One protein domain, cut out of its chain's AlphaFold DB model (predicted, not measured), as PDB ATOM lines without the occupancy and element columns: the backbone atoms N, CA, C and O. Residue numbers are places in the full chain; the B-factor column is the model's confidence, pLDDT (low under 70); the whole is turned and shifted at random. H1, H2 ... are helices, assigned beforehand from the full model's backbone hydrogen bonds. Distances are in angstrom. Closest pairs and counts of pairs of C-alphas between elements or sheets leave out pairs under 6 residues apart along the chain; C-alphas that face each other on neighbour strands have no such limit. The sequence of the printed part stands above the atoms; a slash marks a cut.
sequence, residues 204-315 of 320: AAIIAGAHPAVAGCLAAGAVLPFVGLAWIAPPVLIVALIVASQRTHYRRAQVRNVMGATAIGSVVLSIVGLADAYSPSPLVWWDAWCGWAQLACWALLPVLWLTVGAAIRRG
ATOM      1  N   ALA A 204     215.915 216.691 362.284       62.97
ATOM      2  CA  ALA A 204     216.211 218.114 362.153       62.97
ATOM      3  C   ALA A 204     217.291 218.410 361.093       62.97
ATOM      4  O   ALA A 204     217.145 219.363 360.334       62.97
ATOM      5  N   ALA A 205     218.333 217.578 360.982       63.03
ATOM      6  CA  ALA A 205     219.364 217.721 359.952       63.03
ATOM      7  C   ALA A 205     218.828 217.393 358.548       63.03
ATOM      8  O   ALA A 205     219.240 218.013 357.570       63.03
ATOM      9  N   ILE A 206     217.870 216.465 358.443       64.31
ATOM     10  CA  ILE A 206     217.194 216.147 357.175       64.31
ATOM     11  C   ILE A 206     216.343 217.337 356.713       64.31
ATOM     12  O   ILE A 206     216.409 217.721 355.547       64.31
ATOM     13  N   ILE A 207     215.588 217.952 357.627       62.28
ATOM     14  CA  ILE A 207     214.761 219.131 357.328       62.28
ATOM     15  C   ILE A 207     215.635 220.347 356.990       62.28
ATOM     16  O   ILE A 207     215.323 221.068 356.049       62.28
ATOM     17  N   ALA A 208     216.747 220.547 357.701       61.94
ATOM     18  CA  ALA A 208     217.682 221.635 357.421       61.94
ATOM     19  C   ALA A 208     218.457 221.442 356.101       61.94
ATOM     20  O   ALA A 208     218.834 222.423 355.463       61.94
ATOM     21  N   GLY A 209     218.698 220.192 355.688       59.78
ATOM     22  CA  GLY A 209     219.414 219.857 354.453       59.78
ATOM     23  C   GLY A 209     218.540 219.815 353.195       59.78
ATOM     24  O   GLY A 209     219.058 219.937 352.083       59.78
ATOM     25  N   ALA A 210     217.223 219.651 353.334       67.00
ATOM     26  CA  ALA A 210     216.299 219.697 352.208       67.00
ATOM     27  C   ALA A 210     216.098 221.150 351.752       67.00
ATOM     28  O   ALA A 210     215.651 221.995 352.521       67.00
ATOM     29  N   HIS A 211     216.397 221.458 350.485       75.00
ATOM     30  CA  HIS A 211     216.236 222.824 349.987       75.00
ATOM     31  C   HIS A 211     214.741 223.216 350.011       75.00
ATOM     32  O   HIS A 211     213.956 222.664 349.226       75.00
ATOM     33  N   PRO A 212     214.323 224.193 350.842       75.25
ATOM     34  CA  PRO A 212     212.908 224.442 351.133       75.25
ATOM     35  C   PRO A 212     212.122 224.857 349.889       75.25
ATOM     36  O   PRO A 212     210.947 224.535 349.759       75.25
ATOM     37  N   ALA A 213     212.784 225.501 348.923       78.81
ATOM     38  CA  ALA A 213     212.158 225.888 347.662       78.81
ATOM     39  C   ALA A 213     211.692 224.690 346.809       78.81
ATOM     40  O   ALA A 213     210.635 224.770 346.191       78.81
ATOM     41  N   VAL A 214     212.440 223.576 346.781       80.44
ATOM     42  CA  VAL A 214     212.060 222.390 345.985       80.44
ATOM     43  C   VAL A 214     210.898 221.668 346.654       80.44
ATOM     44  O   VAL A 214     209.906 221.357 345.999       80.44
ATOM     45  N   ALA A 215     210.993 221.462 347.971       83.25
ATOM     46  CA  ALA A 215     209.918 220.869 348.759       83.25
ATOM     47  C   ALA A 215     208.636 221.715 348.684       83.25
ATOM     48  O   ALA A 215     207.557 221.170 348.478       83.25
ATOM     49  N   GLY A 216     208.766 223.044 348.764       83.69
ATOM     50  CA  GLY A 216     207.658 223.986 348.622       83.69
ATOM     51  C   GLY A 216     206.996 223.923 347.247       83.69
ATOM     52  O   GLY A 216     205.772 223.861 347.176       83.69
ATOM     53  N   CYS A 217     207.774 223.857 346.159       84.19
ATOM     54  CA  CYS A 217     207.213 223.708 344.811       84.19
ATOM     55  C   CYS A 217     206.480 222.371 344.644       84.19
ATOM     56  O   CYS A 217     205.364 222.349 344.138       84.19
ATOM     57  N   LEU A 218     207.063 221.259 345.104       83.69
ATOM     58  CA  LEU A 218     206.420 219.943 345.014       83.69
ATOM     59  C   LEU A 218     205.144 219.863 345.859       83.69
ATOM     60  O   LEU A 218     204.127 219.361 345.385       83.69
ATOM     61  N   ALA A 219     205.169 220.406 347.077       86.56
ATOM     62  CA  ALA A 219     203.991 220.487 347.934       86.56
ATOM     63  C   ALA A 219     202.901 221.368 347.307       86.56
ATOM     64  O   ALA A 219     201.737 220.976 347.279       86.56
ATOM     65  N   ALA A 220     203.269 222.516 346.732       85.50
ATOM     66  CA  ALA A 220     202.333 223.372 346.011       85.50
ATOM     67  C   ALA A 220     201.710 222.633 344.814       85.50
ATOM     68  O   ALA A 220     200.491 222.629 344.671       85.50
ATOM     69  N   GLY A 221     202.515 221.938 344.005       80.69
ATOM     70  CA  GLY A 221     202.029 221.150 342.867       80.69
ATOM     71  C   GLY A 221     201.134 219.973 343.269       80.69
ATOM     72  O   GLY A 221     200.247 219.595 342.510       80.69
ATOM     73  N   ALA A 222     201.328 219.422 344.469       84.62
ATOM     74  CA  ALA A 222     200.509 218.346 345.018       84.62
ATOM     75  C   ALA A 222     199.179 218.838 345.621       84.62
ATOM     76  O   ALA A 222     198.176 218.127 345.530       84.62
ATOM     77  N   VAL A 223     199.165 220.033 346.230       87.56
ATOM     78  CA  VAL A 223     198.026 220.557 347.010       87.56
ATOM     79  C   VAL A 223     197.126 221.499 346.203       87.56
ATOM     80  O   VAL A 223     195.905 221.395 346.303       87.56
ATOM     81  N   LEU A 224     197.688 222.389 345.377       85.19
ATOM     82  CA  LEU A 224     196.918 223.366 344.588       85.19
ATOM     83  C   LEU A 224     195.818 222.744 343.702       85.19
ATOM     84  O   LEU A 224     194.748 223.352 343.597       85.19
ATOM     85  N   PRO A 225     195.986 221.538 343.121       81.69
ATOM     86  CA  PRO A 225     194.916 220.894 342.362       81.69
ATOM     87  C   PRO A 225     193.634 220.644 343.162       81.69
ATOM     88  O   PRO A 225     192.545 220.771 342.609       81.69
ATOM     89  N   PHE A 226     193.732 220.381 344.471       83.50
ATOM     90  CA  PHE A 226     192.563 220.178 345.339       83.50
ATOM     91  C   PHE A 226     191.766 221.464 345.594       83.50
ATOM     92  O   PHE A 226     190.600 221.401 345.970       83.50
ATOM     93  N   VAL A 227     192.374 222.629 345.357       84.38
ATOM     94  CA  VAL A 227     191.742 223.953 345.490       84.38
ATOM     95  C   VAL A 227     191.117 224.402 344.154       84.38
ATOM     96  O   VAL A 227     190.660 225.532 344.017       84.38
ATOM     97  N   GLY A 228     191.089 223.525 343.143       83.00
ATOM     98  CA  GLY A 228     190.581 223.834 341.802       83.00
ATOM     99  C   GLY A 228     191.627 224.431 340.857       83.00
ATOM    100  O   GLY A 228     191.300 224.804 339.736       83.00
ATOM    101  N   LEU A 229     192.900 224.485 341.266       85.81
ATOM    102  CA  LEU A 229     194.016 225.012 340.469       85.81
ATOM    103  C   LEU A 229     194.831 223.882 339.810       85.81
ATOM    104  O   LEU A 229     196.055 223.954 339.712       85.81
ATOM    105  N   ALA A 230     194.158 222.822 339.346       80.88
ATOM    106  CA  ALA A 230     194.809 221.642 338.755       80.88
ATOM    107  C   ALA A 230     195.665 221.972 337.518       80.88
ATOM    108  O   ALA A 230     196.673 221.324 337.251       80.88
ATOM    109  N   TRP A 231     195.320 223.062 336.836       85.81
ATOM    110  CA  TRP A 231     195.922 223.545 335.598       85.81
ATOM    111  C   TRP A 231     197.359 224.048 335.818       85.81
ATOM    112  O   TRP A 231     198.121 224.220 334.869       85.81
ATOM    113  N   ILE A 232     197.741 224.281 337.080       85.19
ATOM    114  CA  ILE A 232     199.058 224.784 337.479       85.19
ATOM    115  C   ILE A 232     200.023 223.627 337.820       85.19
ATOM    116  O   ILE A 232     201.227 223.844 337.963       85.19
ATOM    117  N   ALA A 233     199.554 222.375 337.903       82.00
ATOM    118  CA  ALA A 233     200.421 221.249 338.262       82.00
ATOM    119  C   ALA A 233     201.598 221.036 337.278       82.00
ATOM    120  O   ALA A 233     202.735 220.946 337.752       82.00
ATOM    121  N   PRO A 234     201.405 221.039 335.939       82.38
ATOM    122  CA  PRO A 234     202.518 220.921 334.994       82.38
ATOM    123  C   PRO A 234     203.570 222.045 335.093       82.38
ATOM    124  O   PRO A 234     204.756 221.725 335.215       82.38
ATOM    125  N   PRO A 235     203.215 223.353 335.097       85.50
ATOM    126  CA  PRO A 235     204.221 224.405 335.222       85.50
ATOM    127  C   PRO A 235     204.940 224.370 336.576       85.50
ATOM    128  O   PRO A 235     206.146 224.611 336.623       85.50
ATOM    129  N   VAL A 236     204.262 224.005 337.669       85.69
ATOM    130  CA  VAL A 236     204.909 223.866 338.987       85.69
ATOM    131  C   VAL A 236     205.891 222.697 339.015       85.69
ATOM    132  O   VAL A 236     206.975 222.838 339.581       85.69
ATOM    133  N   LEU A 237     205.572 221.577 338.361       81.56
ATOM    134  CA  LEU A 237     206.497 220.453 338.203       81.56
ATOM    135  C   LEU A 237     207.759 220.877 337.429       81.56
ATOM    136  O   LEU A 237     208.873 220.553 337.844       81.56
ATOM    137  N   ILE A 238     207.605 221.650 336.349       85.25
ATOM    138  CA  ILE A 238     208.736 222.181 335.571       85.25
ATOM    139  C   ILE A 238     209.584 223.131 336.424       85.25
ATOM    140  O   ILE A 238     210.809 223.002 336.458       85.25
ATOM    141  N   VAL A 239     208.955 224.052 337.160       85.25
ATOM    142  CA  VAL A 239     209.661 224.967 338.070       85.25
ATOM    143  C   VAL A 239     210.403 224.185 339.153       85.25
ATOM    144  O   VAL A 239     211.576 224.461 339.398       85.25
ATOM    145  N   ALA A 240     209.778 223.168 339.750       81.94
ATOM    146  CA  ALA A 240     210.436 222.300 340.721       81.94
ATOM    147  C   ALA A 240     211.683 221.637 340.114       81.94
ATOM    148  O   ALA A 240     212.718 221.566 340.776       81.94
ATOM    149  N   LEU A 241     211.610 221.206 338.851       81.88
ATOM    150  CA  LEU A 241     212.714 220.566 338.133       81.88
ATOM    151  C   LEU A 241     213.869 221.538 337.878       81.88
ATOM    152  O   LEU A 241     215.031 221.192 338.097       81.88
ATOM    153  N   ILE A 242     213.553 222.776 337.492       83.75
ATOM    154  CA  ILE A 242     214.540 223.844 337.309       83.75
ATOM    155  C   ILE A 242     215.203 224.183 338.648       83.75
ATOM    156  O   ILE A 242     216.431 224.174 338.737       83.75
ATOM    157  N   VAL A 243     214.423 224.411 339.706       82.19
ATOM    158  CA  VAL A 243     214.954 224.768 341.032       82.19
ATOM    159  C   VAL A 243     215.799 223.632 341.606       82.19
ATOM    160  O   VAL A 243     216.897 223.887 342.102       82.19
ATOM    161  N   ALA A 244     215.352 222.379 341.483       76.06
ATOM    162  CA  ALA A 244     216.144 221.219 341.878       76.06
ATOM    163  C   ALA A 244     217.448 221.153 341.076       76.06
ATOM    164  O   ALA A 244     218.519 221.011 341.658       76.06
ATOM    165  N   SER A 245     217.395 221.364 339.758       74.00
ATOM    166  CA  SER A 245     218.592 221.342 338.915       74.00
ATOM    167  C   SER A 245     219.600 222.443 339.249       74.00
ATOM    168  O   SER A 245     220.786 222.259 338.985       74.00
ATOM    169  N   GLN A 246     219.165 223.577 339.802       78.62
ATOM    170  CA  GLN A 246     220.035 224.712 340.115       78.62
ATOM    171  C   GLN A 246     220.562 224.686 341.550       78.62
ATOM    172  O   GLN A 246     221.666 225.165 341.784       78.62
ATOM    173  N   ARG A 247     219.793 224.148 342.504       71.31
ATOM    174  CA  ARG A 247     220.068 224.319 343.939       71.31
ATOM    175  C   ARG A 247     220.455 223.048 344.692       71.31
ATOM    176  O   ARG A 247     220.766 223.117 345.879       71.31
ATOM    177  N   THR A 248     220.448 221.879 344.049       66.81
ATOM    178  CA  THR A 248     220.921 220.648 344.696       66.81
ATOM    179  C   THR A 248     222.445 220.573 344.639       66.81
ATOM    180  O   THR A 248     223.014 220.144 343.634       66.81
ATOM    181  N   HIS A 249     223.092 220.939 345.744       62.22
ATOM    182  CA  HIS A 249     224.537 220.772 345.958       62.22
ATOM    183  C   HIS A 249     224.949 219.296 346.116       62.22
ATOM    184  O   HIS A 249     226.119 218.951 346.049       62.22
ATOM    185  N   TYR A 250     223.997 218.380 346.291       59.53
ATOM    186  CA  TYR A 250     224.266 216.956 346.465       59.53
ATOM    187  C   TYR A 250     223.762 216.126 345.294       59.53
ATOM    188  O   TYR A 250     222.585 216.198 344.947       59.53
ATOM    189  N   ARG A 251     224.648 215.296 344.719       66.56
ATOM    190  CA  ARG A 251     224.326 214.287 343.687       66.56
ATOM    191  C   ARG A 251     223.419 214.837 342.578       66.56
ATOM    192  O   ARG A 251     222.465 214.181 342.154       66.56
ATOM    193  N   ARG A 252     223.752 216.033 342.079       70.81
ATOM    194  CA  ARG A 252     222.985 216.793 341.077       70.81
ATOM    195  C   ARG A 252     222.585 215.952 339.863       70.81
ATOM    196  O   ARG A 252     221.450 216.031 339.408       70.81
ATOM    197  N   ALA A 253     223.490 215.102 339.372       73.19
ATOM    198  CA  ALA A 253     223.212 214.199 338.255       73.19
ATOM    199  C   ALA A 253     222.143 213.148 338.599       73.19
ATOM    200  O   ALA A 253     221.239 212.910 337.804       73.19
ATOM    201  N   GLN A 254     222.202 212.558 339.795       76.62
ATOM    202  CA  GLN A 254     221.253 211.531 340.221       76.62
ATOM    203  C   GLN A 254     219.862 212.128 340.470       76.62
ATOM    204  O   GLN A 254     218.875 211.575 339.989       76.62
ATOM    205  N   VAL A 255     219.780 213.286 341.139       76.94
ATOM    206  CA  VAL A 255     218.502 213.989 341.352       76.94
ATOM    207  C   VAL A 255     217.901 214.431 340.019       76.94
ATOM    208  O   VAL A 255     216.724 214.184 339.772       76.94
ATOM    209  N   ARG A 256     218.709 215.003 339.116       79.56
ATOM    210  CA  ARG A 256     218.251 215.411 337.781       79.56
ATOM    211  C   ARG A 256     217.742 214.230 336.960       79.56
ATOM    212  O   ARG A 256     216.716 214.370 336.308       79.56
ATOM    213  N   ASN A 257     218.421 213.085 337.000       84.56
ATOM    214  CA  ASN A 257     218.002 211.908 336.241       84.56
ATOM    215  C   ASN A 257     216.682 211.340 336.770       84.56
ATOM    216  O   ASN A 257     215.789 211.065 335.978       84.56
ATOM    217  N   VAL A 258     216.523 211.218 338.092       84.25
ATOM    218  CA  VAL A 258     215.282 210.702 338.695       84.25
ATOM    219  C   VAL A 258     214.118 211.669 338.473       84.25
ATOM    220  O   VAL A 258     213.035 211.263 338.050       84.25
ATOM    221  N   MET A 259     214.342 212.962 338.701       80.75
ATOM    222  CA  MET A 259     213.312 213.984 338.539       80.75
ATOM    223  C   MET A 259     212.937 214.180 337.064       80.75
ATOM    224  O   MET A 259     211.755 214.246 336.734       80.75
ATOM    225  N   GLY A 260     213.930 214.174 336.171       83.31
ATOM    226  CA  GLY A 260     213.752 214.198 334.721       83.31
ATOM    227  C   GLY A 260     213.003 212.974 334.205       83.31
ATOM    228  O   GLY A 260     212.033 213.133 333.473       83.31
ATOM    229  N   ALA A 261     213.378 211.767 334.636       86.19
ATOM    230  CA  ALA A 261     212.678 210.539 334.258       86.19
ATOM    231  C   ALA A 261     211.217 210.547 334.722       86.19
ATOM    232  O   ALA A 261     210.338 210.141 333.971       86.19
ATOM    233  N   THR A 262     210.940 211.066 335.922       86.25
ATOM    234  CA  THR A 262     209.566 211.165 336.440       86.25
ATOM    235  C   THR A 262     208.741 212.197 335.660       86.25
ATOM    236  O   THR A 262     207.581 211.944 335.343       86.25
ATOM    237  N   ALA A 263     209.339 213.337 335.293       83.19
ATOM    238  CA  ALA A 263     208.684 214.355 334.470       83.19
ATOM    239  C   ALA A 263     208.437 213.885 333.026       83.19
ATOM    240  O   ALA A 263     207.366 214.118 332.477       83.19
ATOM    241  N   ILE A 264     209.398 213.186 332.418       88.25
ATOM    242  CA  ILE A 264     209.222 212.569 331.096       88.25
ATOM    243  C   ILE A 264     208.152 211.478 331.177       88.25
ATOM    244  O   ILE A 264     207.263 211.426 330.331       88.25
ATOM    245  N   GLY A 265     208.198 210.647 332.220       88.62
ATOM    246  CA  GLY A 265     207.218 209.595 332.467       88.62
ATOM    247  C   GLY A 265     205.792 210.134 332.534       88.62
ATOM    248  O   GLY A 265     204.915 209.571 331.885       88.62
ATOM    249  N   SER A 266     205.556 211.251 333.234       87.50
ATOM    250  CA  SER A 266     204.214 211.846 333.319       87.50
ATOM    251  C   SER A 266     203.700 212.331 331.960       87.50
ATOM    252  O   SER A 266     202.542 212.088 331.628       87.50
ATOM    253  N   VAL A 267     204.556 212.938 331.133       87.88
ATOM    254  CA  VAL A 267     204.197 213.345 329.763       87.88
ATOM    255  C   VAL A 267     203.871 212.125 328.899       87.88
ATOM    256  O   VAL A 267     202.839 212.109 328.229       87.88
ATOM    257  N   VAL A 268     204.703 211.080 328.945       88.69
ATOM    258  CA  VAL A 268     204.489 209.842 328.176       88.69
ATOM    259  C   VAL A 268     203.183 209.161 328.583       88.69
ATOM    260  O   VAL A 268     202.383 208.827 327.714       88.69
ATOM    261  N   LEU A 269     202.916 209.020 329.884       86.44
ATOM    262  CA  LEU A 269     201.663 208.459 330.407       86.44
ATOM    263  C   LEU A 269     200.432 209.251 329.942       86.44
ATOM    264  O   LEU A 269     199.397 208.666 329.629       86.44
ATOM    265  N   SER A 270     200.560 210.573 329.820       85.50
ATOM    266  CA  SER A 270     199.487 211.442 329.316       85.50
ATOM    267  C   SER A 270     199.221 211.232 327.824       85.50
ATOM    268  O   SER A 270     198.071 211.228 327.393       85.50
ATOM    269  N   ILE A 271     200.276 211.024 327.029       85.75
ATOM    270  CA  ILE A 271     200.164 210.710 325.597       85.75
ATOM    271  C   ILE A 271     199.556 209.316 325.395       85.75
ATOM    272  O   ILE A 271     198.693 209.148 324.537       85.75
ATOM    273  N   VAL A 272     199.957 208.329 326.203       87.25
ATOM    274  CA  VAL A 272     199.369 206.980 326.169       87.25
ATOM    275  C   VAL A 272     197.877 207.033 326.502       87.25
ATOM    276  O   VAL A 272     197.080 206.433 325.790       87.25
ATOM    277  N   GLY A 273     197.480 207.813 327.514       80.00
ATOM    278  CA  GLY A 273     196.063 208.026 327.834       80.00
ATOM    279  C   GLY A 273     195.272 208.700 326.704       80.00
ATOM    280  O   GLY A 273     194.087 208.430 326.539       80.00
ATOM    281  N   LEU A 274     195.922 209.534 325.886       84.31
ATOM    282  CA  LEU A 274     195.298 210.143 324.711       84.31
ATOM    283  C   LEU A 274     195.092 209.142 323.565       84.31
ATOM    284  O   LEU A 274     194.128 209.276 322.817       84.31
ATOM    285  N   ALA A 275     195.974 208.149 323.424       81.19
ATOM    286  CA  ALA A 275     195.860 207.120 322.389       81.19
ATOM    287  C   ALA A 275     194.652 206.190 322.603       81.19
ATOM    288  O   ALA A 275     194.131 205.640 321.637       81.19
ATOM    289  N   ASP A 276     194.200 206.047 323.851       80.06
ATOM    290  CA  ASP A 276     193.007 205.274 324.225       80.06
ATOM    291  C   ASP A 276     191.706 206.100 324.119       80.06
ATOM    292  O   ASP A 276     190.594 205.577 324.195       80.06
ATOM    293  N   ALA A 277     191.814 207.419 323.918       80.88
ATOM    294  CA  ALA A 277     190.661 208.303 323.830       80.88
ATOM    295  C   ALA A 277     190.017 208.262 322.434       80.88
ATOM    296  O   ALA A 277     190.655 208.533 321.418       80.88
ATOM    297  N   TYR A 278     188.700 208.036 322.396       76.56
ATOM    298  CA  TYR A 278     187.896 208.009 321.163       76.56
ATOM    299  C   TYR A 278     187.937 209.333 320.366       76.56
ATOM    300  O   TYR A 278     187.717 209.347 319.157       76.56
ATOM    301  N   SER A 279     188.237 210.453 321.033       78.56
ATOM    302  CA  SER A 279     188.413 211.768 320.411       78.56
ATOM    303  C   SER A 279     189.672 212.463 320.953       78.56
ATOM    304  O   SER A 279     189.622 213.037 322.049       78.56
ATOM    305  N   PRO A 280     190.799 212.452 320.220       78.12
ATOM    306  CA  PRO A 280     192.020 213.112 320.660       78.12
ATOM    307  C   PRO A 280     191.850 214.631 320.547       78.12
ATOM    308  O   PRO A 280     191.985 215.213 319.472       78.12
ATOM    309  N   SER A 281     191.527 215.282 321.665       87.75
ATOM    310  CA  SER A 281     191.498 216.742 321.761       87.75
ATOM    311  C   SER A 281     192.651 217.245 322.640       87.75
ATOM    312  O   SER A 281     192.983 216.598 323.638       87.75
ATOM    313  N   PRO A 282     193.258 218.406 322.322       86.12
ATOM    314  CA  PRO A 282     194.338 218.975 323.131       86.12
ATOM    315  C   PRO A 282     193.936 219.256 324.584       86.12
ATOM    316  O   PRO A 282     194.769 219.147 325.477       86.12
ATOM    317  N   LEU A 283     192.662 219.588 324.826       87.56
ATOM    318  CA  LEU A 283     192.133 219.824 326.172       87.56
ATOM    319  C   LEU A 283     192.079 218.535 326.999       87.56
ATOM    320  O   LEU A 283     192.539 218.527 328.133       87.56
ATOM    321  N   VAL A 284     191.606 217.428 326.415       86.38
ATOM    322  CA  VAL A 284     191.573 216.122 327.098       86.38
ATOM    323  C   VAL A 284     192.985 215.632 327.418       86.38
ATOM    324  O   VAL A 284     193.233 215.113 328.505       86.38
ATOM    325  N   TRP A 285     193.934 215.838 326.500       87.75
ATOM    326  CA  TRP A 285     195.344 215.555 326.768       87.75
ATOM    327  C   TRP A 285     195.899 216.404 327.917       87.75
ATOM    328  O   TRP A 285     196.590 215.882 328.791       87.75
ATOM    329  N   TRP A 286     195.591 217.703 327.927       87.94
ATOM    330  CA  TRP A 286     196.043 218.620 328.969       87.94
ATOM    331  C   TRP A 286     195.493 218.242 330.350       87.94
ATOM    332  O   TRP A 286     196.250 218.217 331.322       87.94
ATOM    333  N   ASP A 287     194.214 217.880 330.438       86.94
ATOM    334  CA  ASP A 287     193.592 217.415 331.682       86.94
ATOM    335  C   ASP A 287     194.228 216.109 332.177       86.94
ATOM    336  O   ASP A 287     194.560 215.984 333.361       86.94
ATOM    337  N   ALA A 288     194.488 215.163 331.267       87.69
ATOM    338  CA  ALA A 288     195.221 213.941 331.592       87.69
ATOM    339  C   ALA A 288     196.631 214.260 332.118       87.69
ATOM    340  O   ALA A 288     197.062 213.695 333.127       87.69
ATOM    341  N   TRP A 289     197.331 215.210 331.489       88.62
ATOM    342  CA  TRP A 289     198.653 215.640 331.935       88.62
ATOM    343  C   TRP A 289     198.638 216.306 333.304       88.62
ATOM    344  O   TRP A 289     199.515 216.021 334.120       88.62
ATOM    345  N   CYS A 290     197.621 217.106 333.618       89.06
ATOM    346  CA  CYS A 290     197.462 217.667 334.957       89.06
ATOM    347  C   CYS A 290     197.361 216.562 336.025       89.06
ATOM    348  O   CYS A 290     198.048 216.641 337.048       89.06
ATOM    349  N   GLY A 291     196.592 215.497 335.762       86.00
ATOM    350  CA  GLY A 291     196.471 214.346 336.666       86.00
ATOM    351  C   GLY A 291     197.793 213.592 336.868       86.00
ATOM    352  O   GLY A 291     198.214 213.348 338.003       86.00
ATOM    353  N   TRP A 292     198.503 213.278 335.781       88.38
ATOM    354  CA  TRP A 292     199.796 212.585 335.859       88.38
ATOM    355  C   TRP A 292     200.906 213.447 336.473       88.38
ATOM    356  O   TRP A 292     201.748 212.933 337.213       88.38
ATOM    357  N   ALA A 293     200.910 214.756 336.215       86.62
ATOM    358  CA  ALA A 293     201.844 215.693 336.835       86.62
ATOM    359  C   ALA A 293     201.607 215.806 338.348       86.62
ATOM    360  O   ALA A 293     202.569 215.841 339.118       86.62
ATOM    361  N   GLN A 294     200.349 215.797 338.796       88.69
ATOM    362  CA  GLN A 294     200.016 215.784 340.222       88.69
ATOM    363  C   GLN A 294     200.512 214.504 340.913       88.69
ATOM    364  O   GLN A 294     201.117 214.581 341.987       88.69
ATOM    365  N   LEU A 295     200.310 213.337 340.292       87.31
ATOM    366  CA  LEU A 295     200.847 212.068 340.798       87.31
ATOM    367  C   LEU A 295     202.379 212.083 340.856       87.31
ATOM    368  O   LEU A 295     202.962 211.645 341.848       87.31
ATOM    369  N   ALA A 296     203.035 212.643 339.838       87.06
ATOM    370  CA  ALA A 296     204.484 212.813 339.825       87.06
ATOM    371  C   ALA A 296     204.973 213.710 340.976       87.06
ATOM    372  O   ALA A 296     205.937 213.351 341.650       87.06
ATOM    373  N   CYS A 297     204.295 214.828 341.265       87.00
ATOM    374  CA  CYS A 297     204.612 215.681 342.419       87.00
ATOM    375  C   CYS A 297     204.519 214.908 343.743       87.00
ATOM    376  O   CYS A 297     205.426 214.997 344.575       87.00
ATOM    377  N   TRP A 298     203.467 214.103 343.916       89.19
ATOM    378  CA  TRP A 298     203.296 213.252 345.096       89.19
ATOM    379  C   TRP A 298     204.374 212.177 345.220       89.19
ATOM    380  O   TRP A 298     204.881 211.961 346.317       89.19
ATOM    381  N   ALA A 299     204.753 211.532 344.117       87.94
ATOM    382  CA  ALA A 299     205.796 210.508 344.102       87.94
ATOM    383  C   ALA A 299     207.200 211.090 344.345       87.94
ATOM    384  O   ALA A 299     208.041 210.452 344.981       87.94
ATOM    385  N   LEU A 300     207.463 212.315 343.883       85.44
ATOM    386  CA  LEU A 300     208.764 212.967 344.038       85.44
ATOM    387  C   LEU A 300     209.039 213.444 345.467       85.44
ATOM    388  O   LEU A 300     210.202 213.482 345.864       85.44
ATOM    389  N   LEU A 301     208.010 213.761 346.258       85.69
ATOM    390  CA  LEU A 301     208.173 214.132 347.669       85.69
ATOM    391  C   LEU A 301     208.919 213.058 348.489       85.69
ATOM    392  O   LEU A 301     209.986 213.369 349.020       85.69
ATOM    393  N   PRO A 302     208.444 211.801 348.607       86.31
ATOM    394  CA  PRO A 302     209.144 210.773 349.375       86.31
ATOM    395  C   PRO A 302     210.514 210.436 348.780       86.31
ATOM    396  O   PRO A 302     211.458 210.195 349.527       86.31
ATOM    397  N   VAL A 303     210.664 210.476 347.452       84.00
ATOM    398  CA  VAL A 303     211.957 210.265 346.783       84.00
ATOM    399  C   VAL A 303     212.971 211.341 347.187       84.00
ATOM    400  O   VAL A 303     214.119 211.020 347.505       84.00
ATOM    401  N   LEU A 304     212.557 212.609 347.243       82.31
ATOM    402  CA  LEU A 304     213.390 213.704 347.740       82.31
ATOM    403  C   LEU A 304     213.820 213.456 349.195       82.31
ATOM    404  O   LEU A 304     215.007 213.534 349.505       82.31
ATOM    405  N   TRP A 305     212.894 213.074 350.077       82.06
ATOM    406  CA  TRP A 305     213.222 212.766 351.476       82.06
ATOM    407  C   TRP A 305     214.199 211.591 351.614       82.06
ATOM    408  O   TRP A 305     215.171 211.673 352.370       82.06
ATOM    409  N   LEU A 306     213.983 210.511 350.859       83.12
ATOM    410  CA  LEU A 306     214.843 209.327 350.880       83.12
ATOM    411  C   LEU A 306     216.245 209.619 350.337       83.12
ATOM    412  O   LEU A 306     217.227 209.148 350.909       83.12
ATOM    413  N   THR A 307     216.359 210.406 349.267       79.31
ATOM    414  CA  THR A 307     217.661 210.776 348.684       79.31
ATOM    415  C   THR A 307     218.479 211.655 349.628       79.31
ATOM    416  O   THR A 307     219.663 211.376 349.828       79.31
ATOM    417  N   VAL A 308     217.855 212.643 350.283       76.62
ATOM    418  CA  VAL A 308     218.509 213.476 351.309       76.62
ATOM    419  C   VAL A 308     218.914 212.628 352.520       76.62
ATOM    420  O   VAL A 308     220.059 212.692 352.967       76.62
ATOM    421  N   GLY A 309     218.019 211.767 353.014       74.81
ATOM    422  CA  GLY A 309     218.317 210.865 354.130       74.81
ATOM    423  C   GLY A 309     219.450 209.881 353.818       74.81
ATOM    424  O   GLY A 309     220.309 209.632 354.665       74.81
ATOM    425  N   ALA A 310     219.500 209.354 352.592       77.12
ATOM    426  CA  ALA A 310     220.581 208.487 352.136       77.12
ATOM    427  C   ALA A 310     221.914 209.239 352.002       77.12
ATOM    428  O   ALA A 310     222.951 208.660 352.321       77.12
ATOM    429  N   ALA A 311     221.899 210.501 351.564       73.06
ATOM    430  CA  ALA A 311     223.099 211.334 351.471       73.06
ATOM    431  C   ALA A 311     223.681 211.647 352.861       73.06
ATOM    432  O   ALA A 311     224.881 211.479 353.071       73.06
ATOM    433  N   ILE A 312     222.828 211.997 353.834       73.88
ATOM    434  CA  ILE A 312     223.249 212.269 355.220       73.88
ATOM    435  C   ILE A 312     223.848 211.015 355.861       73.88
ATOM    436  O   ILE A 312     224.918 211.080 356.458       73.88
ATOM    437  N   ARG A 313     223.214 209.846 355.679       74.12
ATOM    438  CA  ARG A 313     223.733 208.565 356.198       74.12
ATOM    439  C   ARG A 313     225.093 208.175 355.615       74.12
ATOM    440  O   ARG A 313     225.813 207.410 356.246       74.12
ATOM    441  N   ARG A 314     225.429 208.663 354.417       76.50
ATOM    442  CA  ARG A 314     226.717 208.409 353.751       76.50
ATOM    443  C   ARG A 314     227.791 209.437 354.108       76.50
ATOM    444  O   ARG A 314     228.943 209.222 353.760       76.50
ATOM    445  N   GLY A 315     227.435 210.527 354.796       67.31
ATOM    446  CA  GLY A 315     228.377 211.594 355.132       67.31
ATOM    447  C   GLY A 315     228.933 212.325 353.906       67.31
ATOM    448  O   GLY A 315     230.017 212.904 353.992       67.31
TER     449      GLY A 315
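This is residues 204 to 315 of the 320 residues of an uncharacterized protein of Propioniciclava tarda (UniProt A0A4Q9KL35). Four helices, H2 to H5, run lengthwise in an up-and-down bundle, each against the one before; the long H5 packs on the other three, and short H1 sits near its last residues. The printed part has 112 residues with five named helices, H1 to H5 in chain order, no named strand, and is all helix. It is compact, with a radius of gyration of the C-alphas of 15.1 A, yet elongated, spanning 53 by 27 by 20 A.

H1 is residues 204 to 209, beginning at C-alpha 204 (216.211, 218.114, 362.153). H2, residues 212 to 227, is 21.9 A long, with a kink of 30 degrees near residue 221. H3 is residues 230 to 247, 25.9 A. H4 is residues 252 to 275, 34.3 A. H5, residues 282 to 314, is 45.8 A long, kinks by 25 degrees near residue 300 and ends at C-alpha 314 (226.717, 208.409, 353.751).

The hub H5 touches H4 at a shallow tilt of 24 degrees, opposite ways, in a hairpin; their closest C-alphas, Ser 270 and Trp 289, are 5.0 A apart. H2 and H3 form another hairpin, with closest C-alphas Gly 221 and Ala 233 at 4.9 A. H5 touches H1 with residues 305 to 312 alone, at a steep tilt of 62 degrees; C-alphas 206 and 309 are closest, 6.2 A. H2 and H4 are apart. In H1 and H4 every O i to N i+4 pair is within hydrogen-bond range; H2 has 9 of 12, H3 12 of 14, H5 27 of 29.

The farthest C-alphas, of Tyr 278 and Gly 315, are 53.0 A apart. The printed part has no cut and no long link. Residues 204 to 210, 248 to 251 and 315 are under pLDDT 70.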